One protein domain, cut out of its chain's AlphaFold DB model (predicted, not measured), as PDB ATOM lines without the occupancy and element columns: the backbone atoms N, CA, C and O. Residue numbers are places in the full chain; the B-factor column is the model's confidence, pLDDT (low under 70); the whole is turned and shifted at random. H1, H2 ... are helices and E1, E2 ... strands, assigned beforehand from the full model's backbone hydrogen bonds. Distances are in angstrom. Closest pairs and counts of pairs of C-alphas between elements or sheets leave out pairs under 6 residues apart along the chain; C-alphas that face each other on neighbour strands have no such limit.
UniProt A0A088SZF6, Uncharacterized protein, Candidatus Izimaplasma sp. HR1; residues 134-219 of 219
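AT A GLANCE: This is residues 134 to 219 of the 219 residues of an uncharacterized protein of Candidatus Izimaplasma sp. HR1 (UniProt A0A088SZF6). A single twisted sheet of five strands curls round one helix, H1, which sits on one face of it. Two long strands, E1 and E4, lie side by side as a ribbon that folds back on itself toward one end, bending at residue 165 in E1 and at residue 195 in E4; E5, E2 and E3 continue the sheet from E4. The printed part has 86 residues with one named helix and five named strands, in the order H1 E1 E2 E3 E4 E5, and the class is mostly strand. Across the sheet the order is E1, E4, E5, E2, E3, and it is mixed: E5 and E2 are parallel, the other neighbours antiparallel. The whole is compact, with a radius of gyration of the C-alphas of 12.8 A and spans of 38 by 26 by 20 A.

IN THESE COORDINATES: The printed part begins at Asp 134, and H1 follows as residues 135 to 145, with C-alpha 135 at (24.408, 12.640, 28.801) and a length of 15.2 A from first to last C-alpha. E1 is residues 153 to 169; it starts at C-alpha 153 at (18.992, 3.229, 38.280), bends by 138 degrees at residue 165, and measures 27.0 A from first to last C-alpha. E2 is residues 177 to 182, 16.7 A long, and E3 is the short strand of residues 185 to 188, 10.4 A long. E3 runs on into E4, residues 191 to 207, across a break of 2 residues at 77 degrees. E4 bends by 131 degrees at residue 195 and is also 27.0 A from first to last C-alpha; E1 and E4, with 17 residues each, are the longest strands. E5 is residues 210 to 218, 26.2 A long, and ends with C-alpha 218 at (35.695, 15.693, 28.570), one residue before the chain's last, Asp 219.

HOW THE PARTS SIT: In the sheet E1 and E3 are the edge strands, and they are apart. E1 and E4 are antiparallel at 157 degrees; N 157 and O 202 are 2.8 A apart, within hydrogen-bond range, and beyond the bends N 168 and O 192 are 2.9 A apart. E4 and E5 form a hairpin, antiparallel at 154 degrees, with N 203 and O 214 at 2.9 A. E5 and E2 are parallel at 28 degrees; the C-alphas of Val 216 and Ile 179 face each other at 4.7 A, and N 217 and O 179 are 2.8 A apart. E2 and E3 form a second hairpin, antiparallel at 154 degrees, with N 180 and O 187 at 3.0 A. From edge to edge the strands' lines turn by 99 degrees. H1 is on the sheet, with 25 pairs of C-alphas within 10 A. Its closest C-alphas to E4 are those of Val 139 and Val 203, 7.7 A apart. H1 is near E1 and near E3, with 5 pairs of C-alphas within 10 A in each case. In H1 every O i to N i+4 pair is within hydrogen-bond range.

THE WHOLE: The C-alphas farthest apart are those of Asn 150 and Asp 164, at 38.8 A, while those of Asp 134 and Asp 219 are 13.6 A apart. The printed part has no cut. The links E2 to E3, E3 to E4 and E4 to E5 are tight, those from H1 to E1 and from E1 to E2 are short, and no link is long. The mean pLDDT of the printed part is 88.4. Confidence is low, under 70, at residues 170 to 175, which lie in the link from E1 to E2.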
ATOM      1  N   ASP A 134      26.570  15.391  25.908       90.94
ATOM      2  CA  ASP A 134      25.346  14.615  25.661       90.94
ATOM      3  C   ASP A 134      25.268  13.416  26.619       90.94
ATOM      4  O   ASP A 134      25.811  12.334  26.389       90.94
ATOM      5  N   ILE A 135      24.552  13.622  27.722       91.06
ATOM      6  CA  ILE A 135      24.408  12.640  28.801       91.06
ATOM      7  C   ILE A 135      23.674  11.381  28.334       91.06
ATOM      8  O   ILE A 135      23.975  10.286  28.810       91.06
ATOM      9  N   ASN A 136      22.707  11.511  27.418       91.00
ATOM     10  CA  ASN A 136      21.990  10.344  26.908       91.00
ATOM     11  C   ASN A 136      22.915   9.506  26.030       91.00
ATOM     12  O   ASN A 136      22.988   8.293  26.228       91.00
ATOM     13  N   LEU A 137      23.645  10.155  25.116       91.50
ATOM     14  CA  LEU A 137      24.610   9.481  24.255       91.50
ATOM     15  C   LEU A 137      25.705   8.797  25.075       91.50
ATOM     16  O   LEU A 137      25.991   7.626  24.833       91.50
ATOM     17  N   LEU A 138      26.262   9.486  26.079       92.38
ATOM     18  CA  LEU A 138      27.261   8.914  26.981       92.38
ATOM     19  C   LEU A 138      26.726   7.656  27.671       92.38
ATOM     20  O   LEU A 138      27.368   6.610  27.672       92.38
ATOM     21  N   VAL A 139      25.538   7.745  28.260       93.50
ATOM     22  CA  VAL A 139      24.952   6.632  29.010       93.50
ATOM     23  C   VAL A 139      24.635   5.448  28.102       93.50
ATOM     24  O   VAL A 139      24.863   4.306  28.499       93.50
ATOM     25  N   ASP A 140      24.141   5.689  26.890       92.50
ATOM     26  CA  ASP A 140      23.889   4.619  25.928       92.50
ATOM     27  C   ASP A 140      25.189   3.992  25.404       92.50
ATOM     28  O   ASP A 140      25.250   2.765  25.291       92.50
ATOM     29  N   TYR A 141      26.241   4.791  25.186       92.81
ATOM     30  CA  TYR A 141      27.587   4.297  24.881       92.81
ATOM     31  C   TYR A 141      28.095   3.356  25.982       92.81
ATOM     32  O   TYR A 141      28.398   2.200  25.693       92.81
ATOM     33  N   LEU A 142      28.098   3.797  27.246       94.62
ATOM     34  CA  LEU A 142      28.582   2.992  28.376       94.62
ATOM     35  C   LEU A 142      27.796   1.682  28.521       94.62
ATOM     36  O   LEU A 142      28.372   0.611  28.703       94.62
ATOM     37  N   LYS A 143      26.469   1.737  28.374       93.81
ATOM     38  CA  LYS A 143      25.624   0.537  28.415       93.81
ATOM     39  C   LYS A 143      25.975  -0.458  27.316       93.81
ATOM     40  O   LYS A 143      25.979  -1.662  27.567       93.81
ATOM     41  N   GLN A 144      26.207   0.031  26.099       93.50
ATOM     42  CA  GLN A 144      26.514  -0.813  24.952       93.50
ATOM     43  C   GLN A 144      27.917  -1.415  25.056       93.50
ATOM     44  O   GLN A 144      28.061  -2.626  24.877       93.50
ATOM     45  N   GLU A 145      28.921  -0.587  25.344       93.69
ATOM     46  CA  GLU A 145      30.330  -0.985  25.371       93.69
ATOM     47  C   GLU A 145      30.585  -2.022  26.471       93.69
ATOM     48  O   GLU A 145      31.076  -3.122  26.203       93.69
ATOM     49  N   TYR A 146      30.096  -1.749  27.683       92.44
ATOM     50  CA  TYR A 146      30.276  -2.620  28.848       92.44
ATOM     51  C   TYR A 146      29.148  -3.645  29.025       92.44
ATOM     52  O   TYR A 146      29.120  -4.392  30.001       92.44
ATOM     53  N   LYS A 147      28.222  -3.733  28.058       93.62
ATOM     54  CA  LYS A 147      27.112  -4.708  28.022       93.62
ATOM     55  C   LYS A 147      26.295  -4.733  29.319       93.62
ATOM     56  O   LYS A 147      25.863  -5.796  29.771       93.62
ATOM     57  N   LEU A 148      26.068  -3.557  29.899       92.69
ATOM     58  CA  LEU A 148      25.335  -3.401  31.149       92.69
ATOM     59  C   LEU A 148      23.854  -3.742  30.925       92.69
ATOM     60  O   LEU A 148      23.182  -3.176  30.058       92.69
ATOM     61  N   VAL A 149      23.331  -4.676  31.718       90.75
ATOM     62  CA  VAL A 149      21.940  -5.154  31.656       90.75
ATOM     63  C   VAL A 149      21.298  -5.106  33.041       90.75
ATOM     64  O   VAL A 149      22.000  -5.062  34.040       90.75
ATOM     65  N   ASN A 150      19.961  -5.143  33.105       91.12
ATOM     66  CA  ASN A 150      19.192  -5.117  34.363       91.12
ATOM     67  C   ASN A 150      19.482  -3.898  35.260       91.12
ATOM     68  O   ASN A 150      19.459  -3.999  36.481       91.12
ATOM     69  N   ILE A 151      19.739  -2.746  34.642       93.75
ATOM     70  CA  ILE A 151      20.006  -1.487  35.341       93.75
ATOM     71  C   ILE A 151      18.739  -1.028  36.067       93.75
ATOM     72  O   ILE A 151      17.703  -0.805  35.436       93.75
ATOM     73  N   GLU A 152      18.833  -0.852  37.381       93.50
ATOM     74  CA  GLU A 152      17.738  -0.370  38.225       93.50
ATOM     75  C   GLU A 152      17.688   1.157  38.266       93.50
ATOM     76  O   GLU A 152      16.618   1.775  38.242       93.50
ATOM     77  N   SER A 153      18.864   1.782  38.326       94.50
ATOM     78  CA  SER A 153      18.992   3.229  38.280       94.50
ATOM     79  C   SER A 153      20.360   3.667  37.779       94.50
ATOM     80  O   SER A 153      21.332   2.920  37.851       94.50
ATOM     81  N   ILE A 154      20.414   4.892  37.269       96.00
ATOM     82  CA  ILE A 154      21.637   5.544  36.813       96.00
ATOM     83  C   ILE A 154      21.768   6.850  37.584       96.00
ATOM     84  O   ILE A 154      20.801   7.612  37.670       96.00
ATOM     85  N   MET A 155      22.943   7.132  38.126       95.81
ATOM     86  CA  MET A 155      23.286   8.429  38.701       95.81
ATOM     87  C   MET A 155      24.382   9.082  37.878       95.81
ATOM     88  O   MET A 155      25.379   8.443  37.567       95.81
ATOM     89  N   VAL A 156      24.207  10.360  37.559       95.94
ATOM     90  CA  VAL A 156      25.166  11.149  36.787       95.94
ATOM     91  C   VAL A 156      25.546  12.382  37.599       95.94
ATOM     92  O   VAL A 156      24.673  13.108  38.074       95.94
ATOM     93  N   GLN A 157      26.842  12.621  37.773       96.00
ATOM     94  CA  GLN A 157      27.384  13.832  38.386       96.00
ATOM     95  C   GLN A 157      28.294  14.532  37.389       96.00
ATOM     96  O   GLN A 157      29.204  13.898  36.871       96.00
ATOM     97  N   LEU A 158      28.083  15.824  37.155       95.50
ATOM     98  CA  LEU A 158      29.022  16.662  36.411       95.50
ATOM     99  C   LEU A 158      29.764  17.516  37.430       95.50
ATOM    100  O   LEU A 158      29.138  18.165  38.276       95.50
ATOM    101  N   LYS A 159      31.089  17.498  37.348       92.56
ATOM    102  CA  LYS A 159      31.985  18.304  38.171       92.56
ATOM    103  C   LYS A 159      33.083  18.886  37.301       92.56
ATOM    104  O   LYS A 159      33.447  18.319  36.279       92.56
ATOM    105  N   PHE A 160      33.626  19.997  37.748       91.06
ATOM    106  CA  PHE A 160      34.640  20.750  37.037       91.06
ATOM    107  C   PHE A 160      35.950  20.631  37.826       91.06
ATOM    108  O   PHE A 160      35.977  20.904  39.023       91.06
ATOM    109  N   TYR A 161      37.022  20.172  37.178       87.56
ATOM    110  CA  TYR A 161      38.361  20.051  37.770       87.56
ATOM    111  C   TYR A 161      39.446  20.679  36.887       87.56
ATOM    112  O   TYR A 161      39.435  20.495  35.670       87.56
ATOM    113  N   SER A 162      40.381  21.412  37.493       86.25
ATOM    114  CA  SER A 162      41.594  21.868  36.804       86.25
ATOM    115  C   SER A 162      42.729  20.894  37.094       86.25
ATOM    116  O   SER A 162      42.911  20.495  38.244       86.25
ATOM    117  N   PHE A 163      43.448  20.507  36.046       87.25
ATOM    118  CA  PHE A 163      44.546  19.548  36.091       87.25
ATOM    119  C   PHE A 163      45.846  20.217  35.636       87.25
ATOM    120  O   PHE A 163      45.856  20.902  34.611       87.25
ATOM    121  N   ASP A 164      46.956  19.976  36.335       89.25
ATOM    122  CA  ASP A 164      48.295  20.427  35.914       89.25
ATOM    123  C   ASP A 164      49.127  19.240  35.420       89.25
ATOM    124  O   ASP A 164      49.905  18.642  36.164       89.25
ATOM    125  N   ASN A 165      48.942  18.896  34.141       89.69
ATOM    126  CA  ASN A 165      49.642  17.801  33.459       89.69
ATOM    127  C   ASN A 165      49.636  16.482  34.249       89.69
ATOM    128  O   ASN A 165      50.665  15.814  34.405       89.69
ATOM    129  N   GLU A 166      48.466  16.109  34.748       89.31
ATOM    130  CA  GLU A 166      48.277  14.897  35.531       89.31
ATOM    131  C   GLU A 166      48.196  13.672  34.616       89.31
ATOM    132  O   GLU A 166      47.716  13.748  33.484       89.31
ATOM    133  N   ILE A 167      48.680  12.529  35.104       89.31
ATOM    134  CA  ILE A 167      48.543  11.242  34.419       89.31
ATOM    135  C   ILE A 167      47.416  10.485  35.110       89.31
ATOM    136  O   ILE A 167      47.540  10.137  36.284       89.31
ATOM    137  N   ILE A 168      46.345  10.220  34.372       87.19
ATOM    138  CA  ILE A 168      45.264   9.340  34.806       87.19
ATOM    139  C   ILE A 168      45.622   7.924  34.371       87.19
ATOM    140  O   ILE A 168      46.007   7.711  33.223       87.19
ATOM    141  N   THR A 169      45.523   6.965  35.289       80.75
ATOM    142  CA  THR A 169      45.736   5.535  35.019       80.75
ATOM    143  C   THR A 169      44.622   4.727  35.665       80.75
ATOM    144  O   THR A 169      44.217   5.066  36.780       80.75
ATOM    145  N   GLU A 170      44.204   3.631  35.035       69.25
ATOM    146  CA  GLU A 170      43.157   2.727  35.548       69.25
ATOM    147  C   GLU A 170      43.395   2.330  37.024       69.25
ATOM    148  O   GLU A 170      42.503   2.442  37.861       69.25
ATOM    149  N   ASP A 171      44.648   2.037  37.394       63.97
ATOM    150  CA  ASP A 171      45.053   1.626  38.752       63.97
ATOM    151  C   ASP A 171      44.941   2.717  39.843       63.97
ATOM    152  O   ASP A 171      45.156   2.434  41.023       63.97
ATOM    153  N   THR A 172      44.661   3.981  39.498       61.09
ATOM    154  CA  THR A 172      44.527   5.060  40.509       61.09
ATOM    155  C   THR A 172      43.129   5.146  41.118       61.09
ATOM    156  O   THR A 172      42.907   5.899  42.070       61.09
ATOM    157  N   SER A 173      42.197   4.360  40.588       61.44
ATOM    158  CA  SER A 173      40.780   4.414  40.886       61.44
ATOM    159  C   SER A 173      40.299   3.021  41.288       61.44
ATOM    160  O   SER A 173      40.034   2.167  40.451       61.44
ATOM    161  N   ASP A 174      40.140   2.786  42.593       63.28
ATOM    162  CA  ASP A 174      39.695   1.480  43.107       63.28
ATOM    163  C   ASP A 174      38.261   1.100  42.659       63.28
ATOM    164  O   ASP A 174      37.831  -0.030  42.886       63.28
ATOM    165  N   TYR A 175      37.497   2.034  42.071       67.94
ATOM    166  CA  TYR A 175      36.055   1.866  41.843       67.94
ATOM    167  C   TYR A 175      35.527   2.414  40.513       67.94
ATOM    168  O   TYR A 175      34.322   2.334  40.293       67.94
ATOM    169  N   PHE A 176      36.366   2.980  39.640       79.25
ATOM    170  CA  PHE A 176      35.913   3.540  38.360       79.25
ATOM    171  C   PHE A 176      36.749   3.058  37.187       79.25
ATOM    172  O   PHE A 176      37.975   3.116  37.244       79.25
ATOM    173  N   VAL A 177      36.061   2.725  36.096       86.06
ATOM    174  CA  VAL A 177      36.664   2.712  34.762       86.06
ATOM    175  C   VAL A 177      36.826   4.161  34.294       86.06
ATOM    176  O   VAL A 177      35.866   4.942  34.320       86.06
ATOM    177  N   GLU A 178      38.043   4.525  33.898       88.56
ATOM    178  CA  GLU A 178      38.416   5.881  33.484       88.56
ATOM    179  C   GLU A 178      38.344   5.995  31.947       88.56
ATOM    180  O   GLU A 178      38.952   5.210  31.220       88.56
ATOM    181  N   ILE A 179      37.584   6.965  31.430       89.25
ATOM    182  CA  ILE A 179      37.306   7.123  29.990       89.25
ATOM    183  C   ILE A 179      37.632   8.549  29.558       89.25
ATOM    184  O   ILE A 179      37.187   9.503  30.195       89.25
ATOM    185  N   GLN A 180      38.345   8.715  28.446       90.62
ATOM    186  CA  GLN A 180      38.605  10.028  27.858       90.62
ATOM    187  C   GLN A 180      37.697  10.258  26.644       90.62
ATOM    188  O   GLN A 180      37.618   9.410  25.755       90.62
ATOM    189  N   CYS A 181      37.030  11.413  26.593       89.44
ATOM    190  CA  CYS A 181      36.221  11.854  25.461       89.44
ATOM    191  C   CYS A 181      36.838  13.098  24.810       89.44
ATOM    192  O   CYS A 181      37.043  14.109  25.481       89.44
ATOM    193  N   LYS A 182      37.097  13.036  23.498       85.25
ATOM    194  CA  LYS A 182      37.570  14.163  22.672       85.25
ATOM    195  C   LYS A 182      36.718  14.264  21.421       85.25
ATOM    196  O   LYS A 182      36.581  13.263  20.722       85.25
ATOM    197  N   GLU A 183      36.187  15.451  21.122       80.94
ATOM    198  CA  GLU A 183      35.391  15.696  19.905       80.94
ATOM    199  C   GLU A 183      34.306  14.613  19.684       80.94
ATOM    200  O   GLU A 183      34.217  14.009  18.616       80.94
ATOM    201  N   ASP A 184      33.528  14.315  20.731       73.75
ATOM    202  CA  ASP A 184      32.468  13.285  20.775       73.75
ATOM    203  C   ASP A 184      32.923  11.817  20.661       73.75
ATOM    204  O   ASP A 184      32.092  10.903  20.636       73.75
ATOM    205  N   VAL A 185      34.228  11.548  20.624       82.12
ATOM    206  CA  VAL A 185      34.775  10.187  20.631       82.12
ATOM    207  C   VAL A 185      35.256   9.844  22.033       82.12
ATOM    208  O   VAL A 185      36.244  10.401  22.505       82.12
ATOM    209  N   CYS A 186      34.563   8.910  22.682       87.19
ATOM    210  CA  CYS A 186      34.927   8.379  23.992       87.19
ATOM    211  C   CYS A 186      35.645   7.039  23.849       87.19
ATOM    212  O   CYS A 186      35.181   6.163  23.119       87.19
ATOM    213  N   GLN A 187      36.755   6.874  24.561       85.44
ATOM    214  CA  GLN A 187      37.509   5.628  24.592       85.44
ATOM    215  C   GLN A 187      38.118   5.385  25.973       85.44
ATOM    216  O   GLN A 187      38.514   6.317  26.676       85.44
ATOM    217  N   GLU A 188      38.165   4.115  26.359       85.31
ATOM    218  CA  GLU A 188      38.954   3.657  27.497       85.31
ATOM    219  C   GLU A 188      40.436   3.681  27.106       85.31
ATOM    220  O   GLU A 188      40.814   3.212  26.028       85.31
ATOM    221  N   GLU A 189      41.275   4.242  27.970       81.38
ATOM    222  CA  GLU A 189      42.722   4.280  27.782       81.38
ATOM    223  C   GLU A 189      43.401   3.783  29.060       81.38
ATOM    224  O   GLU A 189      43.074   4.247  30.148       81.38
ATOM    225  N   GLU A 190      44.394   2.890  28.932       83.12
ATOM    226  CA  GLU A 190      45.182   2.390  30.080       83.12
ATOM    227  C   GLU A 190      45.801   3.548  30.887       83.12
ATOM    228  O   GLU A 190      45.923   3.503  32.115       83.12
ATOM    229  N   SER A 191      46.204   4.606  30.176       87.62
ATOM    230  CA  SER A 191      46.659   5.855  30.769       87.62
ATOM    231  C   SER A 191      46.574   7.016  29.788       87.62
ATOM    232  O   SER A 191      46.938   6.844  28.622       87.62
ATOM    233  N   PHE A 192      46.246   8.209  30.275       89.69
ATOM    234  CA  PHE A 192      46.273   9.438  29.482       89.69
ATOM    235  C   PHE A 192      46.718  10.640  30.310       89.69
ATOM    236  O   PHE A 192      46.581  10.676  31.534       89.69
ATOM    237  N   VAL A 193      47.281  11.636  29.624       89.88
ATOM    238  CA  VAL A 193      47.635  12.921  30.235       89.88
ATOM    239  C   VAL A 193      46.441  13.853  30.126       89.88
ATOM    240  O   VAL A 193      45.888  14.031  29.037       89.88
ATOM    241  N   ILE A 194      46.086  14.478  31.242       89.62
ATOM    242  CA  ILE A 194      45.034  15.480  31.322       89.62
ATOM    243  C   ILE A 194      45.612  16.804  31.820       89.62
ATOM    244  O   ILE A 194      46.474  16.847  32.698       89.62
ATOM    245  N   ASN A 195      45.182  17.901  31.205       89.44
ATOM    246  CA  ASN A 195      45.695  19.228  31.512       89.44
ATOM    247  C   ASN A 195      44.629  20.301  31.290       89.44
ATOM    248  O   ASN A 195      43.852  20.225  30.338       89.44
ATOM    249  N   GLY A 196      44.663  21.335  32.123       87.50
ATOM    250  CA  GLY A 196      43.719  22.441  32.110       87.50
ATOM    251  C   GLY A 196      42.380  22.091  32.752       87.50
ATOM    252  O   GLY A 196      42.219  21.075  33.423       87.50
ATOM    253  N   MET A 197      41.414  22.975  32.535       86.50
ATOM    254  CA  MET A 197      40.041  22.843  33.012       86.50
ATOM    255  C   MET A 197      39.286  21.771  32.221       86.50
ATOM    256  O   MET A 197      39.286  21.802  30.992       86.50
ATOM    257  N   LYS A 198      38.651  20.830  32.926       89.12
ATOM    258  CA  LYS A 198      37.872  19.733  32.329       89.12
ATOM    259  C   LYS A 198      36.543  19.534  33.031       89.12
ATOM    260  O   LYS A 198      36.446  19.783  34.239       89.12
ATOM    261  N   ILE A 199      35.537  19.075  32.291       92.56
ATOM    262  CA  ILE A 199      34.351  18.481  32.904       92.56
ATOM    263  C   ILE A 199      34.638  17.004  33.128       92.56
ATOM    264  O   ILE A 199      35.010  16.268  32.217       92.56
ATOM    265  N   VAL A 200      34.430  16.573  34.363       93.62
ATOM    266  CA  VAL A 200      34.454  15.174  34.760       93.62
ATOM    267  C   VAL A 200      33.027  14.741  35.039       93.62
ATOM    268  O   VAL A 200      32.357  15.268  35.934       93.62
ATOM    269  N   VAL A 201      32.572  13.762  34.268       95.25
ATOM    270  CA  VAL A 201      31.262  13.142  34.412       95.25
ATOM    271  C   VAL A 201      31.436  11.809  35.114       95.25
ATOM    272  O   VAL A 201      32.103  10.912  34.612       95.25
ATOM    273  N   VAL A 202      30.825  11.665  36.283       95.25
ATOM    274  CA  VAL A 202      30.772  10.389  36.997       95.25
ATOM    275  C   VAL A 202      29.417   9.754  36.743       95.25
ATOM    276  O   VAL A 202      28.388  10.345  37.077       95.25
ATOM    277  N   VAL A 203      29.413   8.549  36.181       96.44
ATOM    278  CA  VAL A 203      28.204   7.771  35.894       96.44
ATOM    279  C   VAL A 203      28.229   6.506  36.738       96.44
ATOM    280  O   VAL A 203      29.172   5.735  36.653       96.44
ATOM    281  N   ASN A 204      27.197   6.285  37.545       95.75
ATOM    282  CA  ASN A 204      27.047   5.077  38.355       95.75
ATOM    283  C   ASN A 204      25.794   4.339  37.892       95.75
ATOM    284  O   ASN A 204      24.720   4.942  37.815       95.75
ATOM    285  N   PHE A 205      25.932   3.056  37.594       95.75
ATOM    286  CA  PHE A 205      24.846   2.152  37.249       95.75
ATOM    287  C   PHE A 205      24.611   1.201  38.415       95.75
ATOM    288  O   PHE A 205      25.478   0.391  38.717       95.75
ATOM    289  N   SER A 206      23.427   1.257  39.020       94.69
ATOM    290  CA  SER A 206      23.030   0.266  40.024       94.69
ATOM    291  C   SER A 206      22.394  -0.936  39.339       94.69
ATOM    292  O   SER A 206      21.411  -0.788  38.600       94.69
ATOM    293  N   ILE A 207      22.967  -2.118  39.566       92.19
ATOM    294  CA  ILE A 207      22.625  -3.381  38.907       92.19
ATOM    295  C   ILE A 207      22.411  -4.451  39.987       92.19
ATOM    296  O   ILE A 207      23.320  -5.185  40.368       92.19
ATOM    297  N   GLY A 208      21.176  -4.564  40.482       88.25
ATOM    298  CA  GLY A 208      20.864  -5.456  41.600       88.25
ATOM    299  C   GLY A 208      21.569  -5.014  42.886       88.25
ATOM    300  O   GLY A 208      21.317  -3.918  43.374       88.25
ATOM    301  N   ASP A 209      22.438  -5.873  43.426       86.81
ATOM    302  CA  ASP A 209      23.213  -5.594  44.649       86.81
ATOM    303  C   ASP A 209      24.602  -4.975  44.363       86.81
ATOM    304  O   ASP A 209      25.317  -4.641  45.309       86.81
ATOM    305  N   ASP A 210      24.976  -4.824  43.086       88.19
ATOM    306  CA  ASP A 210      26.271  -4.300  42.641       88.19
ATOM    307  C   ASP A 210      26.120  -2.910  41.990       88.19
ATOM    308  O   ASP A 210      25.062  -2.561  41.455       88.19
ATOM    309  N   ASP A 211      27.202  -2.128  41.998       90.25
ATOM    310  CA  ASP A 211      27.301  -0.843  41.301       90.25
ATOM    311  C   ASP A 211      28.485  -0.873  40.322       90.25
ATOM    312  O   ASP A 211      29.598  -1.242  40.692       90.25
ATOM    313  N   GLU A 212      28.252  -0.428  39.089       93.25
ATOM    314  CA  GLU A 212      29.293  -0.209  38.079       93.25
ATOM    315  C   GLU A 212      29.484   1.292  37.883       93.25
ATOM    316  O   GLU A 212      28.530   2.009  37.555       93.25
ATOM    317  N   SER A 213      30.705   1.783  38.096       93.94
ATOM    318  CA  SER A 213      30.981   3.219  38.092       93.94
ATOM    319  C   SER A 213      32.021   3.596  37.045       93.94
ATOM    320  O   SER A 213      33.036   2.934  36.859       93.94
ATOM    321  N   PHE A 214      31.761   4.705  36.365       94.06
ATOM    322  CA  PHE A 214      32.586   5.242  35.296       94.06
ATOM    323  C   PHE A 214      32.910   6.690  35.605       94.06
ATOM    324  O   PHE A 214      32.054   7.441  36.087       94.06
ATOM    325  N   LYS A 215      34.132   7.093  35.292       93.69
ATOM    326  CA  LYS A 215      34.569   8.475  35.394       93.69
ATOM    327  C   LYS A 215      35.121   8.898  34.042       93.69
ATOM    328  O   LYS A 215      36.018   8.287  33.477       93.69
ATOM    329  N   VAL A 216      34.470   9.906  33.482       94.00
ATOM    330  CA  VAL A 216      34.586  10.276  32.078       94.00
ATOM    331  C   VAL A 216      35.099  11.703  32.007       94.00
ATOM    332  O   VAL A 216      34.481  12.609  32.568       94.00
ATOM    333  N   TYR A 217      36.230  11.909  31.343       92.75
ATOM    334  CA  TYR A 217      36.880  13.210  31.207       92.75
ATOM    335  C   TYR A 217      36.582  13.774  29.826       92.75
ATOM    336  O   TYR A 217      36.941  13.162  28.822       92.75
ATOM    337  N   TYR A 218      35.943  14.938  29.793       91.12
ATOM    338  CA  TYR A 218      35.695  15.693  28.570       91.12
ATOM    339  C   TYR A 218      36.794  16.734  28.385       91.12
ATOM    340  O   TYR A 218      37.089  17.497  29.313       91.12
ATOM    341  N   ASP A 219      37.421  16.693  27.208       77.19
ATOM    342  CA  ASP A 219      38.567  17.518  26.824       77.19
ATOM    343  C   ASP A 219      38.157  18.857  26.201       77.19
ATOM    344  O   ASP A 219      37.282  18.848  25.310       77.19
TER     345      ASP A 219